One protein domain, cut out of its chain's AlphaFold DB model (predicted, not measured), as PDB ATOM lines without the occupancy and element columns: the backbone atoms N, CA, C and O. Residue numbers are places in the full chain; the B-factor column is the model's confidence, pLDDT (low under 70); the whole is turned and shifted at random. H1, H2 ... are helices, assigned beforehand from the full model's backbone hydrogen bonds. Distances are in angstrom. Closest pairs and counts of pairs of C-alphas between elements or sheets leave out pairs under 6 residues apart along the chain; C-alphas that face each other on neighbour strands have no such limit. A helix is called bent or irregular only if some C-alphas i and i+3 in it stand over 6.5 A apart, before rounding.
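This is residues 49 to 189 of the 498 residues of the protein "Hypothetical protein" of Brandtodinium nutricula (UniProt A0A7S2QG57). H1 lies in the middle of a stack of helices, packed between the kinked H5 on one side and the long H7 on the other. H2, H3 and H4 pack on H5, H9 crosses H7 with H8 near it, and H6 lies off to one side. The printed part has 141 residues with nine named helices, H1 to H9 in chain order, and no named strand: all helix. It is compact and rounded, with a radius of gyration of the C-alphas of 15.4 A and spans of 43 by 37 by 28 A.

H1, residues 49 to 59, begins at C-alpha 49 (-80.243, -11.335, -16.982). H2 is residues 73 to 80, H3 87 to 91, H4 95 to 107. H5, 111 to 129, measures 25.6 A from first to last C-alpha, with a kink of 45 degrees near residue 123. H6 is 133 to 140. H5 and H6 are irregular: C-alphas 125 and 128 are 7.9 A apart, 134 and 137 8.7 A. H7, 142 to 158, measures 24.0 A. H8 is 162 to 168; H9, 176 to 188, ends at C-alpha 188 (-70.351, -16.311, -4.006).

H1 touches H5, closest C-alphas Thr 54 and Met 122, 6.2 A, at a steep tilt of 44 degrees, opposite ways. Residues 145 to 152 of H7 alone touch H1, Cys 148 to Cys 50, 5.1 A. The hub H5 forms a helical hairpin with H4, Ala 117 to Ala 101, 4.9 A. H9 touches H7, about perpendicular at 83 degrees, Met 181 to Arg 149, 5.3 A. H6 and H8 touch no helix. O i to N i+4 pairs are within hydrogen-bond range throughout, except in H5, 11 of 15, and H6, 0 of 4, where 2 of 5 O i to N i+3 pairs are.

The farthest C-alphas, Phe 88 and Asp 172, are 44.4 A apart. The printed part has no cut. The link H1 to H2 is long. Residues 59 to 82, 105 to 114 and 164 to 189 have pLDDT under 70.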
ATOM      1  N   PHE A  49     -81.250 -10.289 -16.985       79.19
ATOM      2  CA  PHE A  49     -80.243 -11.335 -16.982       79.19
ATOM      3  C   PHE A  49     -80.842 -12.729 -16.711       79.19
ATOM      4  O   PHE A  49     -80.483 -13.656 -17.421       79.19
ATOM      5  N   CYS A  50     -81.767 -12.897 -15.756       83.69
ATOM      6  CA  CYS A  50     -82.415 -14.190 -15.477       83.69
ATOM      7  C   CYS A  50     -83.137 -14.736 -16.725       83.69
ATOM      8  O   CYS A  50     -82.965 -15.897 -17.088       83.69
ATOM      9  N   ALA A  51     -83.887 -13.888 -17.438       77.81
ATOM     10  CA  ALA A  51     -84.584 -14.287 -18.665       77.81
ATOM     11  C   ALA A  51     -83.604 -14.719 -19.770       77.81
ATOM     12  O   ALA A  51     -83.796 -15.732 -20.444       77.81
ATOM     13  N   ARG A  52     -82.508 -13.971 -19.920       73.94
ATOM     14  CA  ARG A  52     -81.391 -14.319 -20.801       73.94
ATOM     15  C   ARG A  52     -80.751 -15.649 -20.401       73.94
ATOM     16  O   ARG A  52     -80.581 -16.517 -21.250       73.94
ATOM     17  N   ALA A  53     -80.451 -15.840 -19.123       77.81
ATOM     18  CA  ALA A  53     -79.867 -17.059 -18.583       77.81
ATOM     19  C   ALA A  53     -80.763 -18.281 -18.831       77.81
ATOM     20  O   ALA A  53     -80.268 -19.298 -19.302       77.81
ATOM     21  N   THR A  54     -82.079 -18.175 -18.633       82.06
ATOM     22  CA  THR A  54     -83.022 -19.247 -18.987       82.06
ATOM     23  C   THR A  54     -83.011 -19.555 -20.475       82.06
ATOM     24  O   THR A  54     -82.942 -20.722 -20.863       82.06
ATOM     25  N   ALA A  55     -83.027 -18.524 -21.322       74.31
ATOM     26  CA  ALA A  55     -82.877 -18.731 -22.753       74.31
ATOM     27  C   ALA A  55     -81.558 -19.449 -23.051       74.31
ATOM     28  O   ALA A  55     -81.571 -20.408 -23.804       74.31
ATOM     29  N   SER A  56     -80.454 -19.084 -22.385       71.62
ATOM     30  CA  SER A  56     -79.196 -19.831 -22.449       71.62
ATOM     31  C   SER A  56     -79.369 -21.291 -22.050       71.62
ATOM     32  O   SER A  56     -79.004 -22.139 -22.847       71.62
ATOM     33  N   ILE A  57     -79.966 -21.602 -20.896       78.44
ATOM     34  CA  ILE A  57     -80.223 -22.977 -20.416       78.44
ATOM     35  C   ILE A  57     -80.930 -23.809 -21.485       78.44
ATOM     36  O   ILE A  57     -80.474 -24.892 -21.843       78.44
ATOM     37  N   LEU A  58     -82.011 -23.273 -22.043       73.81
ATOM     38  CA  LEU A  58     -82.814 -23.970 -23.043       73.81
ATOM     39  C   LEU A  58     -82.167 -23.968 -24.431       73.81
ATOM     40  O   LEU A  58     -82.437 -24.834 -25.257       73.81
ATOM     41  N   SER A  59     -81.308 -22.989 -24.697       61.41
ATOM     42  CA  SER A  59     -80.506 -22.908 -25.909       61.41
ATOM     43  C   SER A  59     -79.295 -23.838 -25.828       61.41
ATOM     44  O   SER A  59     -78.825 -24.311 -26.845       61.41
ATOM     45  N   LEU A  60     -78.760 -24.142 -24.648       51.91
ATOM     46  CA  LEU A  60     -77.431 -24.737 -24.483       51.91
ATOM     47  C   LEU A  60     -77.277 -26.154 -24.993       51.91
ATOM     48  O   LEU A  60     -76.179 -26.621 -25.295       51.91
ATOM     49  N   THR A  61     -78.411 -26.770 -25.243       42.34
ATOM     50  CA  THR A  61     -78.588 -27.830 -26.211       42.34
ATOM     51  C   THR A  61     -78.224 -27.435 -27.659       42.34
ATOM     52  O   THR A  61     -78.578 -28.143 -28.605       42.34
ATOM     53  N   TRP A  62     -77.486 -26.346 -27.900       38.72
ATOM     54  CA  TRP A  62     -76.919 -25.933 -29.185       38.72
ATOM     55  C   TRP A  62     -75.708 -26.817 -29.504       38.72
ATOM     56  O   TRP A  62     -74.566 -26.407 -29.707       38.72
ATOM     57  N   ASN A  63     -76.013 -28.107 -29.594       39.22
ATOM     58  CA  ASN A  63     -75.607 -28.972 -30.674       39.22
ATOM     59  C   ASN A  63     -75.146 -28.135 -31.876       39.22
ATOM     60  O   ASN A  63     -75.925 -27.378 -32.459       39.22
ATOM     61  N   ARG A  64     -73.885 -28.322 -32.282       37.38
ATOM     62  CA  ARG A  64     -73.262 -27.706 -33.471       37.38
ATOM     63  C   ARG A  64     -74.107 -27.811 -34.757       37.38
ATOM     64  O   ARG A  64     -73.775 -27.174 -35.753       37.38
ATOM     65  N   ARG A  65     -75.163 -28.635 -34.766       36.00
ATOM     66  CA  ARG A  65     -76.114 -28.831 -35.867       36.00
ATOM     67  C   ARG A  65     -77.338 -27.910 -35.858       36.00
ATOM     68  O   ARG A  65     -78.081 -27.960 -36.836       36.00
ATOM     69  N   TYR A  66     -77.571 -27.079 -34.840       41.06
ATOM     70  CA  TYR A  66     -78.630 -26.060 -34.891       41.06
ATOM     71  C   TYR A  66     -78.219 -24.927 -35.849       41.06
ATOM     72  O   TYR A  66     -77.747 -23.860 -35.460       41.06
ATOM     73  N   ARG A  67     -78.379 -25.189 -37.147       35.16
ATOM     74  CA  ARG A  67     -78.453 -24.171 -38.193       35.16
ATOM     75  C   ARG A  67     -79.930 -23.936 -38.490       35.16
ATOM     76  O   ARG A  67     -80.582 -24.815 -39.043       35.16
ATOM     77  N   GLY A  68     -80.431 -22.751 -38.151       41.34
ATOM     78  CA  GLY A  68     -81.645 -22.212 -38.766       41.34
ATOM     79  C   GLY A  68     -82.984 -22.636 -38.166       41.34
ATOM     80  O   GLY A  68     -83.877 -23.015 -38.916       41.34
ATOM     81  N   GLN A  69     -83.175 -22.500 -36.854       38.41
ATOM     82  CA  GLN A  69     -84.532 -22.366 -36.319       38.41
ATOM     83  C   GLN A  69     -84.630 -21.099 -35.480       38.41
ATOM     84  O   GLN A  69     -84.065 -20.994 -34.400       38.41
ATOM     85  N   THR A  70     -85.323 -20.116 -36.044       43.97
ATOM     86  CA  THR A  70     -85.804 -18.931 -35.345       43.97
ATOM     87  C   THR A  70     -86.940 -19.360 -34.426       43.97
ATOM     88  O   THR A  70     -87.868 -20.035 -34.881       43.97
ATOM     89  N   ILE A  71     -86.893 -18.959 -33.159       47.12
ATOM     90  CA  ILE A  71     -88.078 -18.975 -32.299       47.12
ATOM     91  C   ILE A  71     -89.156 -18.182 -33.050       47.12
ATOM     92  O   ILE A  71     -88.935 -17.030 -33.419       47.12
ATOM     93  N   ARG A  72     -90.278 -18.828 -33.393       46.94
ATOM     94  CA  ARG A  72     -91.389 -18.139 -34.064       46.94
ATOM     95  C   ARG A  72     -91.919 -17.032 -33.153       46.94
ATOM     96  O   ARG A  72     -91.946 -17.216 -31.937       46.94
ATOM     97  N   GLY A  73     -92.375 -15.927 -33.748       47.97
ATOM     98  CA  GLY A  73     -92.956 -14.789 -33.025       47.97
ATOM     99  C   GLY A  73     -94.024 -15.193 -32.001       47.97
ATOM    100  O   GLY A  73     -94.057 -14.622 -30.923       47.97
ATOM    101  N   ASP A  74     -94.796 -16.249 -32.262       49.84
ATOM    102  CA  ASP A  74     -95.837 -16.738 -31.345       49.84
ATOM    103  C   ASP A  74     -95.278 -17.299 -30.024       49.84
ATOM    104  O   ASP A  74     -95.861 -17.116 -28.958       49.84
ATOM    105  N   ALA A  75     -94.126 -17.979 -30.064       54.34
ATOM    106  CA  ALA A  75     -93.466 -18.462 -28.851       54.34
ATOM    107  C   ALA A  75     -92.863 -17.298 -28.055       54.34
ATOM    108  O   ALA A  75     -92.842 -17.340 -26.828       54.34
ATOM    109  N   TRP A  76     -92.419 -16.252 -28.756       56.50
ATOM    110  CA  TRP A  76     -92.004 -15.002 -28.133       56.50
ATOM    111  C   TRP A  76     -93.185 -14.305 -27.452       56.50
ATOM    112  O   TRP A  76     -93.088 -14.032 -26.267       56.50
ATOM    113  N   GLU A  77     -94.318 -14.127 -28.137       57.25
ATOM    114  CA  GLU A  77     -95.553 -13.553 -27.575       57.25
ATOM    115  C   GLU A  77     -96.036 -14.337 -26.343       57.25
ATOM    116  O   GLU A  77     -96.428 -13.760 -25.330       57.25
ATOM    117  N   HIS A  78     -95.958 -15.669 -26.371       61.59
ATOM    118  CA  HIS A  78     -96.322 -16.490 -25.215       61.59
ATOM    119  C   HIS A  78     -95.417 -16.299 -24.004       61.59
ATOM    120  O   HIS A  78     -95.884 -16.408 -22.869       61.59
ATOM    121  N   VAL A  79     -94.135 -16.043 -24.247       63.25
ATOM    122  CA  VAL A  79     -93.183 -15.702 -23.200       63.25
ATOM    123  C   VAL A  79     -93.471 -14.263 -22.760       63.25
ATOM    124  O   VAL A  79     -93.856 -14.080 -21.615       63.25
ATOM    125  N   THR A  80     -93.388 -13.255 -23.634       61.22
ATOM    126  CA  THR A  80     -93.425 -11.817 -23.285       61.22
ATOM    127  C   THR A  80     -94.766 -11.224 -22.935       61.22
ATOM    128  O   THR A  80     -94.817 -10.373 -22.049       61.22
ATOM    129  N   ASP A  81     -95.827 -11.647 -23.608       57.53
ATOM    130  CA  ASP A  81     -97.103 -10.937 -23.557       57.53
ATOM    131  C   ASP A  81     -98.129 -11.701 -22.715       57.53
ATOM    132  O   ASP A  81     -99.055 -11.101 -22.175       57.53
ATOM    133  N   ARG A  82     -97.961 -13.023 -22.569       61.66
ATOM    134  CA  ARG A  82     -98.926 -13.893 -21.873       61.66
ATOM    135  C   ARG A  82     -98.421 -14.503 -20.573       61.66
ATOM    136  O   ARG A  82     -99.214 -15.123 -19.863       61.66
ATOM    137  N   TRP A  83     -97.137 -14.372 -20.244       70.69
ATOM    138  CA  TRP A  83     -96.639 -14.894 -18.977       70.69
ATOM    139  C   TRP A  83     -96.816 -13.894 -17.836       70.69
ATOM    140  O   TRP A  83     -96.280 -12.790 -17.858       70.69
ATOM    141  N   SER A  84     -97.507 -14.341 -16.792       73.69
ATOM    142  CA  SER A  84     -97.504 -13.716 -15.475       73.69
ATOM    143  C   SER A  84     -96.838 -14.663 -14.485       73.69
ATOM    144  O   SER A  84     -97.190 -15.846 -14.424       73.69
ATOM    145  N   PHE A  85     -95.902 -14.147 -13.694       79.19
ATOM    146  CA  PHE A  85     -95.369 -14.909 -12.572       79.19
ATOM    147  C   PHE A  85     -96.487 -15.194 -11.563       79.19
ATOM    148  O   PHE A  85     -97.289 -14.319 -11.249       79.19
ATOM    149  N   ASP A  86     -96.522 -16.421 -11.061       83.81
ATOM    150  CA  ASP A  86     -97.490 -16.894 -10.080       83.81
ATOM    151  C   ASP A  86     -96.711 -17.703  -9.036       83.81
ATOM    152  O   ASP A  86     -96.137 -18.750  -9.348       83.81
ATOM    153  N   GLU A  87     -96.639 -17.181  -7.808       84.44
ATOM    154  CA  GLU A  87     -95.860 -17.770  -6.712       84.44
ATOM    155  C   GLU A  87     -96.360 -19.179  -6.361       84.44
ATOM    156  O   GLU A  87     -95.568 -20.087  -6.099       84.44
ATOM    157  N   PHE A  88     -97.675 -19.398  -6.412       86.50
ATOM    158  CA  PHE A  88     -98.272 -20.695  -6.118       86.50
ATOM    159  C   PHE A  88     -97.903 -21.720  -7.197       86.50
ATOM    160  O   PHE A  88     -97.461 -22.826  -6.887       86.50
ATOM    161  N   LYS A  89     -97.975 -21.338  -8.476       86.94
ATOM    162  CA  LYS A  89     -97.546 -22.214  -9.579       86.94
ATOM    163  C   LYS A  89     -96.042 -22.477  -9.562       86.94
ATOM    164  O   LYS A  89     -95.631 -23.621  -9.734       86.94
ATOM    165  N   CYS A  90     -95.214 -21.454  -9.345       89.81
ATOM    166  CA  CYS A  90     -93.760 -21.614  -9.349       89.81
ATOM    167  C   CYS A  90     -93.247 -22.406  -8.136       89.81
ATOM    168  O   CYS A  90     -92.279 -23.158  -8.263       89.81
ATOM    169  N   SER A  91     -93.874 -22.268  -6.966       88.62
ATOM    170  CA  SER A  91     -93.500 -23.043  -5.773       88.62
ATOM    171  C   SER A  91     -93.804 -24.536  -5.922       88.62
ATOM    172  O   SER A  91     -93.057 -25.355  -5.386       88.62
ATOM    173  N   GLY A  92     -94.823 -24.890  -6.714       92.00
ATOM    174  CA  GLY A  92     -95.184 -26.271  -7.038       92.00
ATOM    175  C   GLY A  92     -94.275 -26.973  -8.055       92.00
ATOM    176  O   GLY A  92     -94.439 -28.173  -8.279       92.00
ATOM    177  N   ILE A  93     -93.316 -26.276  -8.679       93.94
ATOM    178  CA  ILE A  93     -92.430 -26.904  -9.669       93.94
ATOM    179  C   ILE A  93     -91.391 -27.786  -8.976       93.94
ATOM    180  O   ILE A  93     -90.516 -27.315  -8.247       93.94
ATOM    181  N   THR A  94     -91.468 -29.088  -9.248       94.88
ATOM    182  CA  THR A  94     -90.544 -30.094  -8.720       94.88
ATOM    183  C   THR A  94     -89.260 -30.181  -9.546       94.88
ATOM    184  O   THR A  94     -89.201 -29.765 -10.705       94.88
ATOM    185  N   ARG A  95     -88.221 -30.797  -8.963       92.88
ATOM    186  CA  ARG A  95     -86.973 -31.101  -9.683       92.88
ATOM    187  C   ARG A  95     -87.215 -31.985 -10.906       92.88
ATOM    188  O   ARG A  95     -86.582 -31.773 -11.933       92.88
ATOM    189  N   ASP A  96     -88.140 -32.937 -10.810       93.69
ATOM    190  CA  ASP A  96     -88.470 -33.836 -11.918       93.69
ATOM    191  C   ASP A  96     -89.144 -33.087 -13.068       93.69
ATOM    192  O   ASP A  96     -88.782 -33.301 -14.221       93.69
ATOM    193  N   ALA A  97     -90.056 -32.153 -12.773       92.38
ATOM    194  CA  ALA A  97     -90.672 -31.301 -13.790       92.38
ATOM    195  C   ALA A  97     -89.628 -30.419 -14.494       92.38
ATOM    196  O   ALA A  97     -89.624 -30.309 -15.719       92.38
ATOM    197  N   TYR A  98     -88.691 -29.847 -13.731       91.75
ATOM    198  CA  TYR A  98     -87.554 -29.107 -14.280       91.75
ATOM    199  C   TYR A  98     -86.665 -29.976 -15.182       91.75
ATOM    200  O   TYR A  98     -86.339 -29.583 -16.305       91.75
ATOM    201  N   ARG A  99     -86.321 -31.190 -14.737       89.31
ATOM    202  CA  ARG A  99     -85.525 -32.141 -15.524       89.31
ATOM    203  C   ARG A  99     -86.241 -32.569 -16.801       89.31
ATOM    204  O   ARG A  99     -85.615 -32.586 -17.858       89.31
ATOM    205  N   GLN A 100     -87.543 -32.834 -16.731       88.75
ATOM    206  CA  GLN A 100     -88.367 -33.145 -17.898       88.75
ATOM    207  C   GLN A 100     -88.422 -31.982 -18.889       88.75
ATOM    208  O   GLN A 100     -88.269 -32.218 -20.081       88.75
ATOM    209  N   ALA A 101     -88.573 -30.738 -18.422       85.75
ATOM    210  CA  ALA A 101     -88.570 -29.562 -19.291       85.75
ATOM    211  C   ALA A 101     -87.253 -29.437 -20.069       85.75
ATOM    212  O   ALA A 101     -87.260 -29.246 -21.286       85.75
ATOM    213  N   ILE A 102     -86.122 -29.623 -19.383       82.75
ATOM    214  CA  ILE A 102     -84.800 -29.648 -20.012       82.75
ATOM    215  C   ILE A 102     -84.711 -30.790 -21.035       82.75
ATOM    216  O   ILE A 102     -84.384 -30.551 -22.199       82.75
ATOM    217  N   GLU A 103     -85.042 -32.025 -20.646       80.62
ATOM    218  CA  GLU A 103     -85.026 -33.194 -21.539       80.62
ATOM    219  C   GLU A 103     -85.934 -33.037 -22.761       80.62
ATOM    220  O   GLU A 103     -85.585 -33.482 -23.856       80.62
ATOM    221  N   GLN A 104     -87.096 -32.411 -22.602       76.06
ATOM    222  CA  GLN A 104     -88.037 -32.222 -23.692       76.06
ATOM    223  C   GLN A 104     -87.476 -31.259 -24.737       76.06
ATOM    224  O   GLN A 104     -87.576 -31.540 -25.928       76.06
ATOM    225  N   VAL A 105     -86.785 -30.195 -24.314       67.69
ATOM    226  CA  VAL A 105     -86.067 -29.296 -25.233       67.69
ATOM    227  C   VAL A 105     -84.930 -30.020 -25.970       67.69
ATOM    228  O   VAL A 105     -84.664 -29.725 -27.136       67.69
ATOM    229  N   TYR A 106     -84.305 -31.033 -25.352       65.56
ATOM    230  CA  TYR A 106     -83.352 -31.909 -26.051       65.56
ATOM    231  C   TYR A 106     -84.004 -32.764 -27.146       65.56
ATOM    232  O   TYR A 106     -83.368 -33.026 -28.174       65.56
ATOM    233  N   ARG A 107     -85.241 -33.223 -26.941       64.88
ATOM    234  CA  ARG A 107     -85.921 -34.167 -27.842       64.88
ATOM    235  C   ARG A 107     -86.719 -33.472 -28.940       64.88
ATOM    236  O   ARG A 107     -86.688 -33.906 -30.092       64.88
ATOM    237  N   GLU A 108     -87.422 -32.402 -28.598       59.53
ATOM    238  CA  GLU A 108     -88.425 -31.773 -29.445       59.53
ATOM    239  C   GLU A 108     -87.956 -30.392 -29.906       59.53
ATOM    240  O   GLU A 108     -87.831 -29.447 -29.133       59.53
ATOM    241  N   LYS A 109     -87.730 -30.248 -31.214       51.12
ATOM    242  CA  LYS A 109     -87.279 -28.996 -31.852       51.12
ATOM    243  C   LYS A 109     -88.388 -27.932 -31.973       51.12
ATOM    244  O   LYS A 109     -88.355 -27.109 -32.884       51.12
ATOM    245  N   ALA A 110     -89.438 -28.002 -31.156       47.53
ATOM    246  CA  ALA A 110     -90.671 -27.245 -31.365       47.53
ATOM    247  C   ALA A 110     -90.771 -26.021 -30.441       47.53
ATOM    248  O   ALA A 110     -90.624 -26.117 -29.224       47.53
ATOM    249  N   CYS A 111     -91.092 -24.864 -31.029       50.28
ATOM    250  CA  CYS A 111     -91.125 -23.564 -30.348       50.28
ATOM    251  C   CYS A 111     -92.155 -23.461 -29.202       50.28
ATOM    252  O   CYS A 111     -91.964 -22.650 -28.305       50.28
ATOM    253  N   TRP A 112     -93.228 -24.259 -29.204       45.75
ATOM    254  CA  TRP A 112     -94.295 -24.188 -28.188       45.75
ATOM    255  C   TRP A 112     -93.893 -24.811 -26.847       45.75
ATOM    256  O   TRP A 112     -94.198 -24.263 -25.790       45.75
ATOM    257  N   ILE A 113     -93.125 -25.903 -26.889       60.91
ATOM    258  CA  ILE A 113     -92.521 -26.518 -25.697       60.91
ATOM    259  C   ILE A 113     -91.523 -25.561 -25.059       60.91
ATOM    260  O   ILE A 113     -91.370 -25.544 -23.842       60.91
ATOM    261  N   HIS A 114     -90.901 -24.704 -25.869       68.31
ATOM    262  CA  HIS A 114     -89.955 -23.720 -25.381       68.31
ATOM    263  C   HIS A 114     -90.598 -22.722 -24.414       68.31
ATOM    264  O   HIS A 114     -89.967 -22.384 -23.424       68.31
ATOM    265  N   ALA A 115     -91.847 -22.295 -24.638       71.00
ATOM    266  CA  ALA A 115     -92.519 -21.359 -23.736       71.00
ATOM    267  C   ALA A 115     -92.799 -21.988 -22.361       71.00
ATOM    268  O   ALA A 115     -92.458 -21.400 -21.339       71.00
ATOM    269  N   LEU A 116     -93.353 -23.206 -22.319       78.56
ATOM    270  CA  LEU A 116     -93.595 -23.912 -21.055       78.56
ATOM    271  C   LEU A 116     -92.283 -24.262 -20.348       78.56
ATOM    272  O   LEU A 116     -92.136 -23.979 -19.163       78.56
ATOM    273  N   ALA A 117     -91.297 -24.785 -21.082       83.25
ATOM    274  CA  ALA A 117     -89.980 -25.080 -20.530       83.25
ATOM    275  C   ALA A 117     -89.286 -23.813 -20.004       83.25
ATOM    276  O   ALA A 117     -88.644 -23.858 -18.959       83.25
ATOM    277  N   PHE A 118     -89.461 -22.670 -20.674       83.56
ATOM    278  CA  PHE A 118     -88.963 -21.373 -20.210       83.56
ATOM    279  C   PHE A 118     -89.566 -21.001 -18.864       83.56
ATOM    280  O   PHE A 118     -88.828 -20.664 -17.942       83.56
ATOM    281  N   GLN A 119     -90.883 -21.120 -18.717       86.12
ATOM    282  CA  GLN A 119     -91.555 -20.855 -17.446       86.12
ATOM    283  C   GLN A 119     -91.080 -21.819 -16.354       86.12
ATOM    284  O   GLN A 119     -90.770 -21.378 -15.250       86.12
ATOM    285  N   THR A 120     -90.947 -23.112 -16.668       90.44
ATOM    286  CA  THR A 120     -90.455 -24.120 -15.724       90.44
ATOM    287  C   THR A 120     -89.039 -23.808 -15.247       90.44
ATOM    288  O   THR A 120     -88.794 -23.820 -14.044       90.44
ATOM    289  N   VAL A 121     -88.118 -23.482 -16.157       89.44
ATOM    290  CA  VAL A 121     -86.734 -23.134 -15.805       89.44
ATOM    291  C   VAL A 121     -86.673 -21.809 -15.041       89.44
ATOM    292  O   VAL A 121     -85.988 -21.738 -14.023       89.44
ATOM    293  N   MET A 122     -87.429 -20.786 -15.457       89.44
ATOM    294  CA  MET A 122     -87.527 -19.514 -14.727       89.44
ATOM    295  C   MET A 122     -88.007 -19.717 -13.287       89.44
ATOM    296  O   MET A 122     -87.368 -19.247 -12.350       89.44
ATOM    297  N   CYS A 123     -89.112 -20.437 -13.094       91.75
ATOM    298  CA  CYS A 123     -89.660 -20.720 -11.770       91.75
ATOM    299  C   CYS A 123     -88.718 -21.601 -10.934       91.75
ATOM    300  O   CYS A 123     -88.519 -21.329  -9.757       91.75
ATOM    301  N   TYR A 124     -88.142 -22.662 -11.504       93.75
ATOM    302  CA  TYR A 124     -87.327 -23.593 -10.724       93.75
ATOM    303  C   TYR A 124     -85.977 -22.984 -10.335       93.75
ATOM    304  O   TYR A 124     -85.613 -22.984  -9.161       93.75
ATOM    305  N   GLN A 125     -85.260 -22.422 -11.312       92.19
ATOM    306  CA  GLN A 125     -83.886 -21.966 -11.122       92.19
ATOM    307  C   GLN A 125     -83.820 -20.541 -10.565       92.19
ATOM    308  O   GLN A 125     -82.925 -20.218  -9.788       92.19
ATOM    309  N   PHE A 126     -84.761 -19.673 -10.952       92.00
ATOM    310  CA  PHE A 126     -84.640 -18.232 -10.727       92.00
ATOM    311  C   PHE A 126     -85.712 -17.626  -9.819       92.00
ATOM    312  O   PHE A 126     -85.594 -16.438  -9.528       92.00
ATOM    313  N   ARG A 127     -86.703 -18.381  -9.303       91.62
ATOM    314  CA  ARG A 127     -87.767 -17.826  -8.425       91.62
ATOM    315  C   ARG A 127     -87.241 -16.977  -7.268       91.62
ATOM    316  O   ARG A 127     -87.847 -15.975  -6.919       91.62
ATOM    317  N   HIS A 128     -86.095 -17.347  -6.699       90.25
ATOM    318  CA  HIS A 128     -85.497 -16.645  -5.560       90.25
ATOM    319  C   HIS A 128     -84.799 -15.332  -5.948       90.25
ATOM    320  O   HIS A 128     -84.519 -14.511  -5.083       90.25
ATOM    321  N   CYS A 129     -84.551 -15.115  -7.241       90.75
ATOM    322  CA  CYS A 129     -83.967 -13.893  -7.792       90.75
ATOM    323  C   CYS A 129     -85.028 -12.894  -8.273       90.75
ATOM    324  O   CYS A 129     -84.717 -11.952  -9.005       90.75
ATOM    325  N   ARG A 130     -86.288 -13.120  -7.888       87.75
ATOM    326  CA  ARG A 130     -87.413 -12.249  -8.201       87.75
ATOM    327  C   ARG A 130     -87.283 -10.907  -7.476       87.75
ATOM    328  O   ARG A 130     -86.880 -10.838  -6.317       87.75
ATOM    329  N   CYS A 131     -87.671  -9.838  -8.153       84.81
ATOM    330  CA  CYS A 131     -87.886  -8.524  -7.576       84.81
ATOM    331  C   CYS A 131     -89.339  -8.402  -7.100       84.81
ATOM    332  O   CYS A 131     -90.243  -8.896  -7.779       84.81
ATOM    333  N   PRO A 132     -89.592  -7.704  -5.985       81.12
ATOM    334  CA  PRO A 132     -90.951  -7.424  -5.537       81.12
ATOM    335  C   PRO A 132     -91.768  -6.691  -6.616       81.12
ATOM    336  O   PRO A 132     -91.248  -5.800  -7.290       81.12
ATOM    337  N   GLU A 133     -93.041  -7.058  -6.787       74.75
ATOM    338  CA  GLU A 133     -93.949  -6.452  -7.781       74.75
ATOM    339  C   GLU A 133     -94.182  -4.956  -7.542       74.75
ATOM    340  O   GLU A 133     -94.297  -4.179  -8.487       74.75
ATOM    341  N   ASP A 134     -94.184  -4.537  -6.279       77.25
ATOM    342  CA  ASP A 134     -94.269  -3.141  -5.855       77.25
ATOM    343  C   ASP A 134     -92.965  -2.364  -6.117       77.25
ATOM    344  O   ASP A 134     -92.959  -1.133  -6.116       77.25
ATOM    345  N   GLN A 135     -91.852  -3.064  -6.370       79.38
ATOM    346  CA  GLN A 135     -90.515  -2.484  -6.493       79.38
ATOM    347  C   GLN A 135     -89.722  -3.079  -7.662       79.38
ATOM    348  O   GLN A 135     -88.537  -3.395  -7.546       79.38
ATOM    349  N   ILE A 136     -90.344  -3.160  -8.839       74.50
ATOM    350  CA  ILE A 136     -89.696  -3.655 -10.069       74.50
ATOM    351  C   ILE A 136     -88.436  -2.850 -10.429       74.50
ATOM    352  O   ILE A 136     -87.483  -3.389 -10.992       74.50
ATOM    353  N   SER A 137     -88.369  -1.575 -10.031       76.44
ATOM    354  CA  SER A 137     -87.154  -0.760 -10.169       76.44
ATOM    355  C   SER A 137     -85.925  -1.374  -9.485       76.44
ATOM    356  O   SER A 137     -84.805  -1.048  -9.865       76.44
ATOM    357  N   LEU A 138     -86.092  -2.304  -8.535       77.19
ATOM    358  CA  LEU A 138     -84.972  -3.014  -7.928       77.19
ATOM    359  C   LEU A 138     -84.292  -4.012  -8.882       77.19
ATOM    360  O   LEU A 138     -83.142  -4.386  -8.659       77.19
ATOM    361  N   CYS A 139     -84.962  -4.435  -9.958       76.94
ATOM    362  CA  CYS A 139     -84.433  -5.424 -10.903       76.94
ATOM    363  C   CYS A 139     -83.195  -4.971 -11.678       76.94
ATOM    364  O   CYS A 139     -82.539  -5.807 -12.299       76.94
ATOM    365  N   VAL A 140     -82.870  -3.677 -11.657       76.06
ATOM    366  CA  VAL A 140     -81.667  -3.149 -12.314       76.06
ATOM    367  C   VAL A 140     -80.451  -3.083 -11.387       76.06
ATOM    368  O   VAL A 140     -79.364  -2.760 -11.856       76.06
ATOM    369  N   TYR A 141     -80.599  -3.369 -10.087       76.94
ATOM    370  CA  TYR A 141     -79.464  -3.350  -9.162       76.94
ATOM    371  C   TYR A 141     -78.589  -4.594  -9.298       76.94
ATOM    372  O   TYR A 141     -79.084  -5.717  -9.424       76.94
ATOM    373  N   GLU A 142     -77.277  -4.384  -9.161       76.88
ATOM    374  CA  GLU A 142     -76.262  -5.428  -9.325       76.88
ATOM    375  C   GLU A 142     -76.515  -6.631  -8.408       76.88
ATOM    376  O   GLU A 142     -76.419  -7.758  -8.865       76.88
ATOM    377  N   LYS A 143     -76.969  -6.412  -7.164       81.69
ATOM    378  CA  LYS A 143     -77.297  -7.492  -6.214       81.69
ATOM    379  C   LYS A 143     -78.334  -8.481  -6.764       81.69
ATOM    380  O   LYS A 143     -78.198  -9.689  -6.581       81.69
ATOM    381  N   ASN A 144     -79.375  -7.982  -7.429       81.25
ATOM    382  CA  ASN A 144     -80.438  -8.834  -7.963       81.25
ATOM    383  C   ASN A 144     -79.962  -9.546  -9.234       81.25
ATOM    384  O   ASN A 144     -80.264 -10.719  -9.447       81.25
ATOM    385  N   ILE A 145     -79.158  -8.861 -10.048       82.12
ATOM    386  CA  ILE A 145     -78.497  -9.454 -11.213       82.12
ATOM    387  C   ILE A 145     -77.532 -10.565 -10.770       82.12
ATOM    388  O   ILE A 145     -77.541 -11.642 -11.362       82.12
ATOM    389  N   ASP A 146     -76.749 -10.347  -9.713       81.25
ATOM    390  CA  ASP A 146     -75.797 -11.312  -9.158       81.25
ATOM    391  C   ASP A 146     -76.483 -12.579  -8.644       81.25
ATOM    392  O   ASP A 146     -75.946 -13.666  -8.852       81.25
ATOM    393  N   CYS A 147     -77.697 -12.478  -8.088       87.81
ATOM    394  CA  CYS A 147     -78.512 -13.659  -7.785       87.81
ATOM    395  C   CYS A 147     -78.723 -14.520  -9.040       87.81
ATOM    396  O   CYS A 147     -78.440 -15.719  -9.031       87.81
ATOM    397  N   CYS A 148     -79.149 -13.908 -10.150       86.31
ATOM    398  CA  CYS A 148     -79.336 -14.629 -11.408       86.31
ATOM    399  C   CYS A 148     -78.010 -15.197 -11.950       86.31
ATOM    400  O   CYS A 148     -77.990 -16.288 -12.518       86.31
ATOM    401  N   ARG A 149     -76.891 -14.473 -11.797       83.25
ATOM    402  CA  ARG A 149     -75.565 -14.959 -12.215       83.25
ATOM    403  C   ARG A 149     -75.156 -16.200 -11.422       83.25
ATOM    404  O   ARG A 149     -74.695 -17.160 -12.033       83.25
ATOM    405  N   GLY A 150     -75.364 -16.188 -10.105       84.94
ATOM    406  CA  GLY A 150     -75.111 -17.324  -9.219       84.94
ATOM    407  C   GLY A 150     -75.944 -18.543  -9.609       84.94
ATOM    408  O   GLY A 150     -75.381 -19.578  -9.945       84.94
ATOM    409  N   ALA A 151     -77.266 -18.381  -9.711       89.81
ATOM    410  CA  ALA A 151     -78.171 -19.470 -10.080       89.81
ATOM    411  C   ALA A 151     -77.847 -20.086 -11.456       89.81
ATOM    412  O   ALA A 151     -77.967 -21.296 -11.650       89.81
ATOM    413  N   PHE A 152     -77.402 -19.277 -12.423       86.69
ATOM    414  CA  PHE A 152     -76.949 -19.799 -13.711       86.69
ATOM    415  C   PHE A 152     -75.595 -20.517 -13.620       86.69
ATOM    416  O   PHE A 152     -75.398 -21.536 -14.275       86.69
ATOM    417  N   ALA A 153     -74.656 -20.020 -12.814       82.75
ATOM    418  CA  ALA A 153     -73.383 -20.700 -12.593       82.75
ATOM    419  C   ALA A 153     -73.566 -22.056 -11.883       82.75
ATOM    420  O   ALA A 153     -72.893 -23.029 -12.237       82.75
ATOM    421  N   ASP A 154     -74.526 -22.146 -10.961       85.12
ATOM    422  CA  ASP A 154     -74.927 -23.403 -10.326       85.12
ATOM    423  C   ASP A 154     -75.457 -24.395 -11.363       85.12
ATOM    424  O   ASP A 154     -75.011 -25.540 -11.395       85.12
ATOM    425  N   PHE A 155     -76.313 -23.939 -12.285       88.19
ATOM    426  CA  PHE A 155     -76.772 -24.758 -13.409       88.19
ATOM    427  C   PHE A 155     -75.604 -25.270 -14.265       88.19
ATOM    428  O   PHE A 155     -75.518 -26.464 -14.556       88.19
ATOM    429  N   LEU A 156     -74.668 -24.395 -14.652       82.19
ATOM    430  CA  LEU A 156     -73.503 -24.811 -15.441       82.19
ATOM    431  C   LEU A 156     -72.659 -25.857 -14.712       82.19
ATOM    432  O   LEU A 156     -72.076 -26.734 -15.350       82.19
ATOM    433  N   THR A 157     -72.576 -25.750 -13.389       83.19
ATOM    434  CA  THR A 157     -71.852 -26.699 -12.544       83.19
ATOM    435  C   THR A 157     -72.589 -28.033 -12.465       83.19
ATOM    436  O   THR A 157     -71.961 -29.073 -12.668       83.19
ATOM    437  N   GLU A 158     -73.906 -28.011 -12.240       84.00
ATOM    438  CA  GLU A 158     -74.761 -29.203 -12.178       84.00
ATOM    439  C   GLU A 158     -74.722 -29.999 -13.493       84.00
ATOM    440  O   GLU A 158     -74.589 -31.222 -13.469       84.00
ATOM    441  N   GLU A 159     -74.737 -29.309 -14.637       82.19
ATOM    442  CA  GLU A 159     -74.706 -29.936 -15.964       82.19
ATOM    443  C   GLU A 159     -73.288 -30.224 -16.492       82.19
ATOM    444  O   GLU A 159     -73.128 -30.756 -17.592       82.19
ATOM    445  N   GLY A 160     -72.234 -29.871 -15.747       81.69
ATOM    446  CA  GLY A 160     -70.849 -30.066 -16.190       81.69
ATOM    447  C   GLY A 160     -70.466 -29.236 -17.426       81.69
ATOM    448  O   GLY A 160     -69.614 -29.645 -18.213       81.69
ATOM    449  N   LEU A 161     -71.087 -28.067 -17.604       78.56
ATOM    450  CA  LEU A 161     -70.925 -27.177 -18.761       78.56
ATOM    451  C   LEU A 161     -69.937 -26.023 -18.525       78.56
ATOM    452  O   LEU A 161     -69.693 -25.232 -19.439       78.56
ATOM    453  N   VAL A 162     -69.350 -25.920 -17.327       78.06
ATOM    454  CA  VAL A 162     -68.443 -24.823 -16.936       78.06
ATOM    455  C   VAL A 162     -67.304 -24.625 -17.941       78.06
ATOM    456  O   VAL A 162     -67.106 -23.512 -18.430       78.06
ATOM    457  N   ASP A 163     -66.578 -25.685 -18.300       75.12
ATOM    458  CA  ASP A 163     -65.423 -25.573 -19.199       75.12
ATOM    459  C   ASP A 163     -65.827 -25.290 -20.645       75.12
ATOM    460  O   ASP A 163     -65.152 -24.531 -21.345       75.12
ATOM    461  N   GLN A 164     -66.965 -25.839 -21.081       69.00
ATOM    462  CA  GLN A 164     -67.533 -25.527 -22.387       69.00
ATOM    463  C   GLN A 164     -67.855 -24.034 -22.479       69.00
ATOM    464  O   GLN A 164     -67.457 -23.385 -23.445       69.00
ATOM    465  N   TYR A 165     -68.502 -23.467 -21.459       69.12
ATOM    466  CA  TYR A 165     -68.780 -22.033 -21.392       69.12
ATOM    467  C   TYR A 165     -67.536 -21.175 -21.296       69.12
ATOM    468  O   TYR A 165     -67.431 -20.170 -21.996       69.12
ATOM    469  N   ARG A 166     -66.565 -21.575 -20.476       68.00
ATOM    470  CA  ARG A 166     -65.299 -20.855 -20.359       68.00
ATOM    471  C   ARG A 166     -64.558 -20.819 -21.697       68.00
ATOM    472  O   ARG A 166     -64.014 -19.783 -22.052       68.00
ATOM    473  N   GLY A 167     -64.582 -21.911 -22.465       62.62
ATOM    474  CA  GLY A 167     -63.998 -21.966 -23.810       62.62
ATOM    475  C   GLY A 167     -64.745 -21.131 -24.857       62.62
ATOM    476  O   GLY A 167     -64.169 -20.781 -25.887       62.62
ATOM    477  N   MET A 168     -66.015 -20.802 -24.603       60.41
ATOM    478  CA  MET A 168     -66.815 -19.908 -25.440       60.41
ATOM    479  C   MET A 168     -66.468 -18.425 -25.200       60.41
ATOM    480  O   MET A 168     -66.580 -17.628 -26.130       60.41
ATOM    481  N   ILE A 169     -65.962 -18.057 -24.017       58.94
ATOM    482  CA  ILE A 169     -65.443 -16.709 -23.732       58.94
ATOM    483  C   ILE A 169     -64.167 -16.489 -24.553       58.94
ATOM    484  O   ILE A 169     -63.073 -16.914 -24.174       58.94
ATOM    485  N   ARG A 170     -64.289 -15.833 -25.709       53.72
ATOM    486  CA  ARG A 170     -63.117 -15.456 -26.499       53.72
ATOM    487  C   ARG A 170     -62.479 -14.169 -25.952       53.72
ATOM    488  O   ARG A 170     -63.218 -13.245 -25.622       53.72
ATOM    489  N   PRO A 171     -61.135 -14.065 -25.905       46.38
ATOM    490  CA  PRO A 171     -60.437 -12.869 -25.414       46.38
ATOM    491  C   PRO A 171     -60.650 -11.596 -26.251       46.38
ATOM    492  O   PRO A 171     -60.307 -10.510 -25.798       46.38
ATOM    493  N   ASP A 172     -61.146 -11.724 -27.483       48.91
ATOM    494  CA  ASP A 172     -61.274 -10.654 -28.478       48.91
ATOM    495  C   ASP A 172     -62.686 -10.053 -28.575       48.91
ATOM    496  O   ASP A 172     -62.898  -9.088 -29.312       48.91
ATOM    497  N   HIS A 173     -63.647 -10.575 -27.814       45.22
ATOM    498  CA  HIS A 173     -65.026 -10.098 -27.815       45.22
ATOM    499  C   HIS A 173     -65.528  -9.849 -26.395       45.22
ATOM    500  O   HIS A 173     -64.968 -10.379 -25.443       45.22
ATOM    501  N   ASN A 174     -66.587  -9.042 -26.279       46.47
ATOM    502  CA  ASN A 174     -67.243  -8.540 -25.062       46.47
ATOM    503  C   ASN A 174     -67.769  -9.619 -24.081       46.47
ATOM    504  O   ASN A 174     -68.794  -9.424 -23.445       46.47
ATOM    505  N   GLY A 175     -67.068 -10.732 -23.857       50.16
ATOM    506  CA  GLY A 175     -67.373 -11.737 -22.838       50.16
ATOM    507  C   GLY A 175     -67.214 -11.231 -21.401       50.16
ATOM    508  O   GLY A 175     -67.071 -12.037 -20.487       50.16
ATOM    509  N   TRP A 176     -67.238  -9.913 -21.181       50.34
ATOM    510  CA  TRP A 176     -67.188  -9.289 -19.865       50.34
ATOM    511  C   TRP A 176     -68.361  -9.731 -18.992       50.34
ATOM    512  O   TRP A 176     -68.162  -9.975 -17.806       50.34
ATOM    513  N   THR A 177     -69.551  -9.916 -19.571       51.75
ATOM    514  CA  THR A 177     -70.741 -10.393 -18.854       51.75
ATOM    515  C   THR A 177     -70.542 -11.813 -18.320       51.75
ATOM    516  O   THR A 177     -70.751 -12.062 -17.133       51.75
ATOM    517  N   LEU A 178     -70.057 -12.729 -19.164       54.56
ATOM    518  CA  LEU A 178     -69.734 -14.105 -18.769       54.56
ATOM    519  C   LEU A 178     -68.541 -14.185 -17.815       54.56
ATOM    520  O   LEU A 178     -68.553 -14.971 -16.871       54.56
ATOM    521  N   GLN A 179     -67.518 -13.361 -18.028       59.59
ATOM    522  CA  GLN A 179     -66.368 -13.282 -17.136       59.59
ATOM    523  C   GLN A 179     -66.792 -12.784 -15.747       59.59
ATOM    524  O   GLN A 179     -66.470 -13.429 -14.752       59.59
ATOM    525  N   ARG A 180     -67.604 -11.717 -15.677       59.03
ATOM    526  CA  ARG A 180     -68.212 -11.235 -14.429       59.03
ATOM    527  C   ARG A 180     -69.046 -12.308 -13.754       59.03
ATOM    528  O   ARG A 180     -68.929 -12.447 -12.550       59.03
ATOM    529  N   MET A 181     -69.831 -13.096 -14.488       63.22
ATOM    530  CA  MET A 181     -70.551 -14.222 -13.883       63.22
ATOM    531  C   MET A 181     -69.614 -15.214 -13.208       63.22
ATOM    532  O   MET A 181     -69.874 -15.607 -12.078       63.22
ATOM    533  N   PHE A 182     -68.527 -15.612 -13.872       62.69
ATOM    534  CA  PHE A 182     -67.566 -16.535 -13.275       62.69
ATOM    535  C   PHE A 182     -66.815 -15.918 -12.096       62.69
ATOM    536  O   PHE A 182     -66.453 -16.640 -11.171       62.69
ATOM    537  N   ASP A 183     -66.588 -14.609 -12.105       65.81
ATOM    538  CA  ASP A 183     -65.924 -13.912 -11.010       65.81
ATOM    539  C   ASP A 183     -66.870 -13.695  -9.816       65.81
ATOM    540  O   ASP A 183     -66.467 -13.977  -8.689       65.81
ATOM    541  N   THR A 184     -68.139 -13.327 -10.040       59.81
ATOM    542  CA  THR A 184     -69.197 -13.315  -9.011       59.81
ATOM    543  C   THR A 184     -69.404 -14.716  -8.447       59.81
ATOM    544  O   THR A 184     -69.477 -14.878  -7.237       59.81
ATOM    545  N   TRP A 185     -69.440 -15.749  -9.293       57.56
ATOM    546  CA  TRP A 185     -69.551 -17.132  -8.836       57.56
ATOM    547  C   TRP A 185     -68.364 -17.513  -7.958       57.56
ATOM    548  O   TRP A 185     -68.576 -17.981  -6.855       57.56
ATOM    549  N   LYS A 186     -67.118 -17.232  -8.349       60.19
ATOM    550  CA  LYS A 186     -65.954 -17.477  -7.473       60.19
ATOM    551  C   LYS A 186     -66.015 -16.731  -6.135       60.19
ATOM    552  O   LYS A 186     -65.388 -17.181  -5.187       60.19
ATOM    553  N   GLN A 187     -66.700 -15.590  -6.080       57.25
ATOM    554  CA  GLN A 187     -66.892 -14.808  -4.853       57.25
ATOM    555  C   GLN A 187     -68.068 -15.320  -4.006       57.25
ATOM    556  O   GLN A 187     -68.018 -15.225  -2.784       57.25
ATOM    557  N   ALA A 188     -69.122 -15.837  -4.644       45.38
ATOM    558  CA  ALA A 188     -70.351 -16.311  -4.006       45.38
ATOM    559  C   ALA A 188     -70.303 -17.798  -3.635       45.38
ATOM    560  O   ALA A 188     -70.926 -18.215  -2.663       45.38
ATOM    561  N   THR A 189     -69.552 -18.598  -4.393       41.47
ATOM    562  CA  THR A 189     -69.177 -19.941  -3.964       41.47
ATOM    563  C   THR A 189     -68.199 -19.725  -2.822       41.47
ATOM    564  O   THR A 189     -67.172 -19.077  -3.058       41.47
TER     565      THR A 189